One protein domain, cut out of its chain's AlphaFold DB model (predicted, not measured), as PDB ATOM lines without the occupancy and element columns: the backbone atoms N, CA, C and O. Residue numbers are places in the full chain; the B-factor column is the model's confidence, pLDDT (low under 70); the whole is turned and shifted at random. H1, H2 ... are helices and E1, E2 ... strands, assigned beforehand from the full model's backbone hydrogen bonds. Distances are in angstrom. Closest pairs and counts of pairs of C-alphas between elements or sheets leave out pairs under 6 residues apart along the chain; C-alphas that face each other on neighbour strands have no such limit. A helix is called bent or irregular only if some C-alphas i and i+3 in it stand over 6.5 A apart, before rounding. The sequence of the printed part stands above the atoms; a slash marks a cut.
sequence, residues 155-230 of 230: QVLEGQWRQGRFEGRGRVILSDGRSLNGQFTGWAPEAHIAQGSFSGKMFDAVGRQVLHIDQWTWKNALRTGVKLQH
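AT A GLANCE: This is residues 155 to 230 of the 230 residues of an uncharacterized protein of Plasmodiophora brassicae (UniProt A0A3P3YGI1). One twisted sheet of five strands, three of them sharply bent, makes a meander, each strand the antiparallel neighbour of the one before; short H1 follows edge strand E5, and residues 224 to 230 fold back past H1. The 76 printed residues hold E1 to E5 in sheet order, then H1: mostly strand, compact, radius of gyration of the C-alphas 11.5 A, spans 33 by 23 by 23 A.

IN THESE COORDINATES: E1, residues 156 to 162, begins at C-alpha (170.297, 154.091, 173.784). E2 is 165 to 173, E3 179 to 187, E4 197 to 203, 17.4 A long, and E5 209 to 217, 19.7 A. H1, 218 to 223, ends at (189.963, 142.582, 169.267); it is irregular, C-alphas 219 and 222 being 8.1 A apart.

HOW THE PARTS SIT: Hairpins join E1 and E2 (N 158 to O 171, 2.9 A), E2 and E3 (N 170 to O 182, 2.9 A), E3 and E4 (N 183 to O 199, 2.8 A), and E4 and E5 (N 216 to O 198, 2.8 A), these atoms within hydrogen-bond range. E2 bends by 112 degrees at residue 168. H1 is only just not on the sheet, with 4 pairs of C-alphas within 10 A; 0 of 2 O i to N i+4 and 1 of 3 O i to N i+3 pairs are within range.

THE WHOLE: The C-alphas farthest apart, Gln 163 and Val 206, are 33.2 A apart. The printed part has no cut and no long link; pLDDT is under 70 at residues 190 to 195 and 217 to 230.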
ATOM      1  N   GLN A 155     171.261 152.052 178.073       89.75
ATOM      2  CA  GLN A 155     171.706 151.968 176.681       89.75
ATOM      3  C   GLN A 155     170.694 152.673 175.769       89.75
ATOM      4  O   GLN A 155     169.485 152.553 175.958       89.75
ATOM      5  N   VAL A 156     171.165 153.376 174.736       93.81
ATOM      6  CA  VAL A 156     170.297 154.091 173.784       93.81
ATOM      7  C   VAL A 156     170.656 153.720 172.351       93.81
ATOM      8  O   VAL A 156     171.799 153.905 171.946       93.81
ATOM      9  N   LEU A 157     169.675 153.275 171.560       93.88
ATOM     10  CA  LEU A 157     169.778 153.050 170.110       93.88
ATOM     11  C   LEU A 157     168.937 154.107 169.382       93.88
ATOM     12  O   LEU A 157     167.714 153.987 169.324       93.88
ATOM     13  N   GLU A 158     169.565 155.133 168.809       97.25
ATOM     14  CA  GLU A 158     168.884 156.243 168.131       97.25
ATOM     15  C   GLU A 158     169.284 156.324 166.652       97.25
ATOM     16  O   GLU A 158     170.465 156.396 166.316       97.25
ATOM     17  N   GLY A 159     168.314 156.292 165.735       97.00
ATOM     18  CA  GLY A 159     168.608 156.277 164.300       97.00
ATOM     19  C   GLY A 159     167.553 155.571 163.459       97.00
ATOM     20  O   GLY A 159     166.357 155.664 163.737       97.00
ATOM     21  N   GLN A 160     168.005 154.903 162.396       97.56
ATOM     22  CA  GLN A 160     167.145 154.231 161.424       97.56
ATOM     23  C   GLN A 160     166.720 152.822 161.854       97.56
ATOM     24  O   GLN A 160     167.519 152.020 162.339       97.56
ATOM     25  N   TRP A 161     165.458 152.498 161.582       95.44
ATOM     26  CA  TRP A 161     164.844 151.200 161.826       95.44
ATOM     27  C   TRP A 161     164.231 150.636 160.547       95.44
ATOM     28  O   TRP A 161     163.670 151.359 159.722       95.44
ATOM     29  N   ARG A 162     164.260 149.313 160.396       95.44
ATOM     30  CA  ARG A 162     163.653 148.615 159.263       95.44
ATOM     31  C   ARG A 162     163.084 147.276 159.714       95.44
ATOM     32  O   ARG A 162     163.804 146.393 160.163       95.44
ATOM     33  N   GLN A 163     161.764 147.121 159.583       92.50
ATOM     34  CA  GLN A 163     161.049 145.864 159.862       92.50
ATOM     35  C   GLN A 163     161.286 145.316 161.290       92.50
ATOM     36  O   GLN A 163     161.262 144.106 161.498       92.50
ATOM     37  N   GLY A 164     161.475 146.201 162.277       90.81
ATOM     38  CA  GLY A 164     161.743 145.850 163.680       90.81
ATOM     39  C   GLY A 164     163.216 145.924 164.107       90.81
ATOM     40  O   GLY A 164     163.467 146.085 165.302       90.81
ATOM     41  N   ARG A 165     164.160 145.865 163.156       91.38
ATOM     42  CA  ARG A 165     165.617 145.922 163.383       91.38
ATOM     43  C   ARG A 165     166.156 147.353 163.302       91.38
ATOM     44  O   ARG A 165     165.575 148.176 162.596       91.38
ATOM     45  N   PHE A 166     167.262 147.630 163.983       91.94
ATOM     46  CA  PHE A 166     168.028 148.876 163.891       91.94
ATOM     47  C   PHE A 166     169.016 148.760 162.718       91.94
ATOM     48  O   PHE A 166     169.947 147.953 162.747       91.94
ATOM     49  N   GLU A 167     168.743 149.487 161.631       93.19
ATOM     50  CA  GLU A 167     169.402 149.313 160.329       93.19
ATOM     51  C   GLU A 167     169.469 150.628 159.549       93.19
ATOM     52  O   GLU A 167     168.438 151.205 159.202       93.19
ATOM     53  N   GLY A 168     170.678 151.069 159.205       94.62
ATOM     54  CA  GLY A 168     170.937 152.368 158.585       94.62
ATOM     55  C   GLY A 168     171.938 153.185 159.397       94.62
ATOM     56  O   GLY A 168     172.736 152.629 160.151       94.62
ATOM     57  N   ARG A 169     171.898 154.512 159.248       96.50
ATOM     58  CA  ARG A 169     172.702 155.421 160.076       96.50
ATOM     59  C   ARG A 169     172.080 155.590 161.463       96.50
ATOM     60  O   ARG A 169     170.858 155.691 161.581       96.50
ATOM     61  N   GLY A 170     172.920 155.684 162.488       96.00
ATOM     62  CA  GLY A 170     172.482 155.920 163.858       96.00
ATOM     63  C   GLY A 170     173.621 156.187 164.838       96.00
ATOM     64  O   GLY A 170     174.796 156.291 164.465       96.00
ATOM     65  N   ARG A 171     173.227 156.279 166.106       95.06
ATOM     66  CA  ARG A 171     174.057 156.395 167.299       95.06
ATOM     67  C   ARG A 171     173.627 155.329 168.300       95.06
ATOM     68  O   ARG A 171     172.440 155.189 168.581       95.06
ATOM     69  N   VAL A 172     174.600 154.625 168.865       92.19
ATOM     70  CA  VAL A 172     174.422 153.801 170.064       92.19
ATOM     71  C   VAL A 172     175.174 154.454 171.215       92.19
ATOM     72  O   VAL A 172     176.337 154.811 171.045       92.19
ATOM     73  N   ILE A 173     174.531 154.615 172.365       90.81
ATOM     74  CA  ILE A 173     175.166 154.979 173.638       90.81
ATOM     75  C   ILE A 173     175.130 153.731 174.517       90.81
ATOM     76  O   ILE A 173     174.081 153.103 174.632       90.81
ATOM     77  N   LEU A 174     176.275 153.355 175.081       87.69
ATOM     78  CA  LEU A 174     176.422 152.214 175.983       87.69
ATOM     79  C   LEU A 174     176.188 152.651 177.433       87.69
ATOM     80  O   LEU A 174     176.387 153.821 177.761       87.69
ATOM     81  N   SER A 175     175.841 151.710 178.311       86.56
ATOM     82  CA  SER A 175     175.595 151.958 179.743       86.56
ATOM     83  C   SER A 175     176.824 152.528 180.487       86.56
ATOM     84  O   SER A 175     176.690 153.126 181.548       86.56
ATOM     85  N   ASP A 176     178.026 152.407 179.906       85.62
ATOM     86  CA  ASP A 176     179.280 153.022 180.380       85.62
ATOM     87  C   ASP A 176     179.580 154.420 179.785       85.62
ATOM     88  O   ASP A 176     180.676 154.960 179.950       85.62
ATOM     89  N   GLY A 177     178.623 155.013 179.067       88.69
ATOM     90  CA  GLY A 177     178.710 156.346 178.467       88.69
ATOM     91  C   GLY A 177     179.479 156.424 177.142       88.69
ATOM     92  O   GLY A 177     179.378 157.438 176.445       88.69
ATOM     93  N   ARG A 178     180.214 155.377 176.736       89.94
ATOM     94  CA  ARG A 178     180.856 155.325 175.407       89.94
ATOM     95  C   ARG A 178     179.785 155.302 174.314       89.94
ATOM     96  O   ARG A 178     178.676 154.813 174.526       89.94
ATOM     97  N   SER A 179     180.091 155.807 173.115       91.56
ATOM     98  CA  SER A 179     179.117 155.791 172.009       91.56
ATOM     99  C   SER A 179     179.690 155.430 170.638       91.56
ATOM    100  O   SER A 179     180.841 155.721 170.322       91.56
ATOM    101  N   LEU A 180     178.866 154.771 169.820       91.56
ATOM    102  CA  LEU A 180     179.157 154.311 168.462       91.56
ATOM    103  C   LEU A 180     178.293 155.104 167.476       91.56
ATOM    104  O   LEU A 180     177.073 154.968 167.483       91.56
ATOM    105  N   ASN A 181     178.908 155.914 166.614       95.19
ATOM    106  CA  ASN A 181     178.214 156.701 165.589       95.19
ATOM    107  C   ASN A 181     178.580 156.165 164.201       95.19
ATOM    108  O   ASN A 181     179.763 156.130 163.849       95.19
ATOM    109  N   GLY A 182     177.595 155.762 163.398       94.50
ATOM    110  CA  GLY A 182     177.883 155.134 162.107       94.50
ATOM    111  C   GLY A 182     176.715 154.391 161.472       94.50
ATOM    112  O   GLY A 182     175.557 154.775 161.627       94.50
ATOM    113  N   GLN A 183     177.048 153.350 160.716       94.81
ATOM    114  CA  GLN A 183     176.150 152.500 159.946       94.81
ATOM    115  C   GLN A 183     175.973 151.148 160.649       94.81
ATOM    116  O   GLN A 183     176.951 150.486 160.988       94.81
ATOM    117  N   PHE A 184     174.724 150.720 160.820       91.44
ATOM    118  CA  PHE A 184     174.323 149.491 161.506       91.44
ATOM    119  C   PHE A 184     173.520 148.590 160.557       91.44
ATOM    120  O   PHE A 184     172.752 149.090 159.728       91.44
ATOM    121  N   THR A 185     173.662 147.264 160.671       90.31
ATOM    122  CA  THR A 185     172.813 146.291 159.948       90.31
ATOM    123  C   THR A 185     172.484 145.079 160.821       90.31
ATOM    124  O   THR A 185     173.370 144.582 161.510       90.31
ATOM    125  N   GLY A 186     171.239 144.591 160.810       80.81
ATOM    126  CA  GLY A 186     170.813 143.372 161.511       80.81
ATOM    127  C   GLY A 186     170.460 143.500 163.003       80.81
ATOM    128  O   GLY A 186     169.852 142.571 163.539       80.81
ATOM    129  N   TRP A 187     170.782 144.612 163.676       81.50
ATOM    130  CA  TRP A 187     170.688 144.748 165.142       81.50
ATOM    131  C   TRP A 187     169.236 144.634 165.640       81.50
ATOM    132  O   TRP A 187     168.326 145.258 165.090       81.50
ATOM    133  N   ALA A 188     169.010 143.844 166.690       79.00
ATOM    134  CA  ALA A 188     167.694 143.599 167.277       79.00
ATOM    135  C   ALA A 188     167.817 143.555 168.814       79.00
ATOM    136  O   ALA A 188     168.203 142.513 169.340       79.00
ATOM    137  N   PRO A 189     167.535 144.658 169.534       70.94
ATOM    138  CA  PRO A 189     167.838 144.747 170.966       70.94
ATOM    139  C   PRO A 189     167.085 143.720 171.824       70.94
ATOM    140  O   PRO A 189     167.701 142.992 172.588       70.94
ATOM    141  N   GLU A 190     165.775 143.569 171.601       66.44
ATOM    142  CA  GLU A 190     164.897 142.601 172.295       66.44
ATOM    143  C   GLU A 190     165.339 141.132 172.155       66.44
ATOM    144  O   GLU A 190     164.806 140.261 172.836       66.44
ATOM    145  N   ALA A 191     166.256 140.827 171.232       59.41
ATOM    146  CA  ALA A 191     166.714 139.467 170.985       59.41
ATOM    147  C   ALA A 191     167.923 139.062 171.842       59.41
ATOM    148  O   ALA A 191     168.322 137.905 171.738       59.41
ATOM    149  N   HIS A 192     168.558 139.989 172.582       50.41
ATOM    150  CA  HIS A 192     169.845 139.787 173.288       50.41
ATOM    151  C   HIS A 192     171.007 139.284 172.398       50.41
ATOM    152  O   HIS A 192     172.103 138.949 172.841       50.41
ATOM    153  N   ILE A 193     170.788 139.250 171.082       47.16
ATOM    154  CA  ILE A 193     171.695 138.675 170.100       47.16
ATOM    155  C   ILE A 193     172.069 139.783 169.121       47.16
ATOM    156  O   ILE A 193     171.301 140.144 168.224       47.16
ATOM    157  N   ALA A 194     173.297 140.285 169.259       52.62
ATOM    158  CA  ALA A 194     173.926 141.231 168.340       52.62
ATOM    159  C   ALA A 194     174.274 140.573 166.983       52.62
ATOM    160  O   ALA A 194     175.423 140.549 166.551       52.62
ATOM    161  N   GLN A 195     173.269 140.041 166.281       61.50
ATOM    162  CA  GLN A 195     173.358 139.362 164.977       61.50
ATOM    163  C   GLN A 195     173.634 140.331 163.806       61.50
ATOM    164  O   GLN A 195     173.131 140.161 162.696       61.50
ATOM    165  N   GLY A 196     174.420 141.377 164.057       75.50
ATOM    166  CA  GLY A 196     174.618 142.502 163.157       75.50
ATOM    167  C   GLY A 196     176.075 142.894 162.937       75.50
ATOM    168  O   GLY A 196     177.008 142.306 163.491       75.50
ATOM    169  N   SER A 197     176.248 143.921 162.110       84.00
ATOM    170  CA  SER A 197     177.522 144.609 161.886       84.00
ATOM    171  C   SER A 197     177.416 146.099 162.203       84.00
ATOM    172  O   SER A 197     176.317 146.665 162.228       84.00
ATOM    173  N   PHE A 198     178.566 146.726 162.440       88.62
ATOM    174  CA  PHE A 198     178.711 148.172 162.591       88.62
ATOM    175  C   PHE A 198     179.933 148.664 161.813       88.62
ATOM    176  O   PHE A 198     180.967 147.996 161.810       88.62
ATOM    177  N   SER A 199     179.843 149.842 161.204       90.31
ATOM    178  CA  SER A 199     181.006 150.595 160.728       90.31
ATOM    179  C   SER A 199     180.848 152.084 161.018       90.31
ATOM    180  O   SER A 199     179.750 152.636 160.934       90.31
ATOM    181  N   GLY A 200     181.934 152.755 161.399       93.00
ATOM    182  CA  GLY A 200     181.888 154.149 161.833       93.00
ATOM    183  C   GLY A 200     182.916 154.488 162.903       93.00
ATOM    184  O   GLY A 200     184.076 154.088 162.830       93.00
ATOM    185  N   LYS A 201     182.515 155.304 163.875       93.50
ATOM    186  CA  LYS A 201     183.403 155.928 164.859       93.50
ATOM    187  C   LYS A 201     182.944 155.618 166.278       93.50
ATOM    188  O   LYS A 201     181.757 155.728 166.575       93.50
ATOM    189  N   MET A 202     183.891 155.279 167.143       90.19
ATOM    190  CA  MET A 202     183.674 155.100 168.574       90.19
ATOM    191  C   MET A 202     184.213 156.303 169.344       90.19
ATOM    192  O   MET A 202     185.303 156.803 169.053       90.19
ATOM    193  N   PHE A 203     183.456 156.726 170.349       92.31
ATOM    194  CA  PHE A 203     183.754 157.848 171.226       92.31
ATOM    195  C   PHE A 203     183.757 157.388 172.686       92.31
ATOM    196  O   PHE A 203     182.965 156.519 173.062       92.31
ATOM    197  N   ASP A 204     184.638 157.969 173.499       90.94
ATOM    198  CA  ASP A 204     184.610 157.793 174.952       90.94
ATOM    199  C   ASP A 204     183.450 158.568 175.610       90.94
ATOM    200  O   ASP A 204     182.698 159.292 174.949       90.94
ATOM    201  N   ALA A 205     183.301 158.414 176.929       90.81
ATOM    202  CA  ALA A 205     182.259 159.081 177.710       90.81
ATOM    203  C   ALA A 205     182.414 160.618 177.789       90.81
ATOM    204  O   ALA A 205     181.477 161.298 178.197       90.81
ATOM    205  N   VAL A 206     183.558 161.179 177.369       92.81
ATOM    206  CA  VAL A 206     183.775 162.636 177.247       92.81
ATOM    207  C   VAL A 206     183.723 163.121 175.790       92.81
ATOM    208  O   VAL A 206     184.076 164.262 175.495       92.81
ATOM    209  N   GLY A 207     183.248 162.278 174.867       90.88
ATOM    210  CA  GLY A 207     182.983 162.634 173.474       90.88
ATOM    211  C   GLY A 207     184.215 162.704 172.566       90.88
ATOM    212  O   GLY A 207     184.109 163.215 171.450       90.88
ATOM    213  N   ARG A 208     185.376 162.191 172.986       92.56
ATOM    214  CA  ARG A 208     186.581 162.117 172.141       92.56
ATOM    215  C   ARG A 208     186.532 160.862 171.279       92.56
ATOM    216  O   ARG A 208     186.206 159.784 171.768       92.56
ATOM    217  N   GLN A 209     186.871 160.980 169.996       93.00
ATOM    218  CA  GLN A 209     186.940 159.828 169.094       93.00
ATOM    219  C   GLN A 209     188.145 158.949 169.468       93.00
ATOM    220  O   GLN A 209     189.284 159.365 169.274       93.00
ATOM    221  N   VAL A 210     187.894 157.734 169.956       90.06
ATOM    222  CA  VAL A 210     188.940 156.793 170.406       90.06
ATOM    223  C   VAL A 210     189.270 155.705 169.384       90.06
ATOM    224  O   VAL A 210     190.363 155.151 169.424       90.06
ATOM    225  N   LEU A 211     188.355 155.392 168.458       85.44
ATOM    226  CA  LEU A 211     188.573 154.358 167.443       85.44
ATOM    227  C   LEU A 211     187.761 154.640 166.168       85.44
ATOM    228  O   LEU A 211     186.624 155.118 166.231       85.44
ATOM    229  N   HIS A 212     188.334 154.313 165.009       87.50
ATOM    230  CA  HIS A 212     187.596 154.140 163.756       87.50
ATOM    231  C   HIS A 212     187.448 152.642 163.472       87.50
ATOM    232  O   HIS A 212     188.352 151.864 163.766       87.50
ATOM    233  N   ILE A 213     186.286 152.238 162.963       84.81
ATOM    234  CA  ILE A 213     185.933 150.841 162.732       84.81
ATOM    235  C   ILE A 213     185.380 150.719 161.311       84.81
ATOM    236  O   ILE A 213     184.232 151.089 161.063       84.81
ATOM    237  N   ASP A 214     186.177 150.163 160.399       81.50
ATOM    238  CA  ASP A 214     185.764 149.913 159.012       81.50
ATOM    239  C   ASP A 214     184.686 148.824 158.932       81.50
ATOM    240  O   ASP A 214     183.714 148.958 158.190       81.50
ATOM    241  N   GLN A 215     184.825 147.761 159.737       78.56
ATOM    242  CA  GLN A 215     183.814 146.712 159.888       78.56
ATOM    243  C   GLN A 215     183.967 145.941 161.214       78.56
ATOM    244  O   GLN A 215     184.875 145.129 161.388       78.56
ATOM    245  N   TRP A 216     183.021 146.133 162.133       73.94
ATOM    246  CA  TRP A 216     182.797 145.269 163.295       73.94
ATOM    247  C   TRP A 216     181.717 144.234 162.975       73.94
ATOM    248  O   TRP A 216     180.690 144.549 162.369       73.94
ATOM    249  N   THR A 217     181.925 143.002 163.427       66.50
ATOM    250  CA  THR A 217     180.908 141.943 163.485       66.50
ATOM    251  C   THR A 217     181.042 141.225 164.824       66.50
ATOM    252  O   THR A 217     182.131 141.202 165.405       66.50
ATOM    253  N   TRP A 218     179.967 140.595 165.301       57.94
ATOM    254  CA  TRP A 218     179.950 139.900 166.596       57.94
ATOM    255  C   TRP A 218     181.068 138.856 166.770       57.94
ATOM    256  O   TRP A 218     181.569 138.673 167.876       57.94
ATOM    257  N   LYS A 219     181.529 138.229 165.677       49.25
ATOM    258  CA  LYS A 219     182.646 137.266 165.687       49.25
ATOM    259  C   LYS A 219     183.999 137.884 166.071       49.25
ATOM    260  O   LYS A 219     184.884 137.159 166.513       49.25
ATOM    261  N   ASN A 220     184.161 139.202 165.933       53.19
ATOM    262  CA  ASN A 220     185.439 139.906 166.093       53.19
ATOM    263  C   ASN A 220     185.527 140.760 167.376       53.19
ATOM    264  O   ASN A 220     186.522 141.465 167.569       53.19
ATOM    265  N   ALA A 221     184.521 140.712 168.260       51.53
ATOM    266  CA  ALA A 221     184.397 141.613 169.415       51.53
ATOM    267  C   ALA A 221     185.661 141.681 170.302       51.53
ATOM    268  O   ALA A 221     186.075 142.770 170.713       51.53
ATOM    269  N   LEU A 222     186.327 140.535 170.510       40.25
ATOM    270  CA  LEU A 222     187.527 140.385 171.347       40.25
ATOM    271  C   LEU A 222     188.676 141.346 170.988       40.25
ATOM    272  O   LEU A 222     189.408 141.760 171.881       40.25
ATOM    273  N   ARG A 223     188.832 141.742 169.715       39.06
ATOM    274  CA  ARG A 223     189.963 142.582 169.267       39.06
ATOM    275  C   ARG A 223     189.796 144.078 169.576       39.06
ATOM    276  O   ARG A 223     190.748 144.834 169.432       39.06
ATOM    277  N   THR A 224     188.603 144.516 169.982       47.41
ATOM    278  CA  THR A 224     188.279 145.951 170.149       47.41
ATOM    279  C   THR A 224     188.060 146.389 171.595       47.41
ATOM    280  O   THR A 224     187.899 147.579 171.848       47.41
ATOM    281  N   GLY A 225     187.970 145.455 172.548       44.47
ATOM    282  CA  GLY A 225     187.520 145.753 173.917       44.47
ATOM    283  C   GLY A 225     186.048 146.192 174.020       44.47
ATOM    284  O   GLY A 225     185.544 146.415 175.122       44.47
ATOM    285  N   VAL A 226     185.324 146.290 172.897       48.84
ATOM    286  CA  VAL A 226     183.892 146.600 172.853       48.84
ATOM    287  C   VAL A 226     183.106 145.310 173.066       48.84
ATOM    288  O   VAL A 226     182.599 144.690 172.129       48.84
ATOM    289  N   LYS A 227     183.022 144.890 174.331       47.06
ATOM    290  CA  LYS A 227     182.020 143.917 174.754       47.06
ATOM    291  C   LYS A 227     180.656 144.613 174.832       47.06
ATOM    292  O   LYS A 227     180.365 145.288 175.810       47.06
ATOM    293  N   LEU A 228     179.829 144.422 173.810       47.88
ATOM    294  CA  LEU A 228     178.381 144.600 173.921       47.88
ATOM    295  C   LEU A 228     177.864 143.319 174.593       47.88
ATOM    296  O   LEU A 228     177.841 142.275 173.939       47.88
ATOM    297  N   GLN A 229     177.628 143.340 175.908       39.81
ATOM    298  CA  GLN A 229     177.355 142.113 176.667       39.81
ATOM    299  C   GLN A 229     175.861 141.789 176.777       39.81
ATOM    300  O   GLN A 229     175.133 142.553 177.390       39.81
ATOM    301  N   HIS A 230     175.545 140.583 176.293       35.53
ATOM    302  CA  HIS A 230     174.510 139.633 176.737       35.53
ATOM    303  C   HIS A 230     173.010 139.936 176.616       35.53
ATOM    304  O   HIS A 230     172.558 141.092 176.519       35.53
TER     305      HIS A 230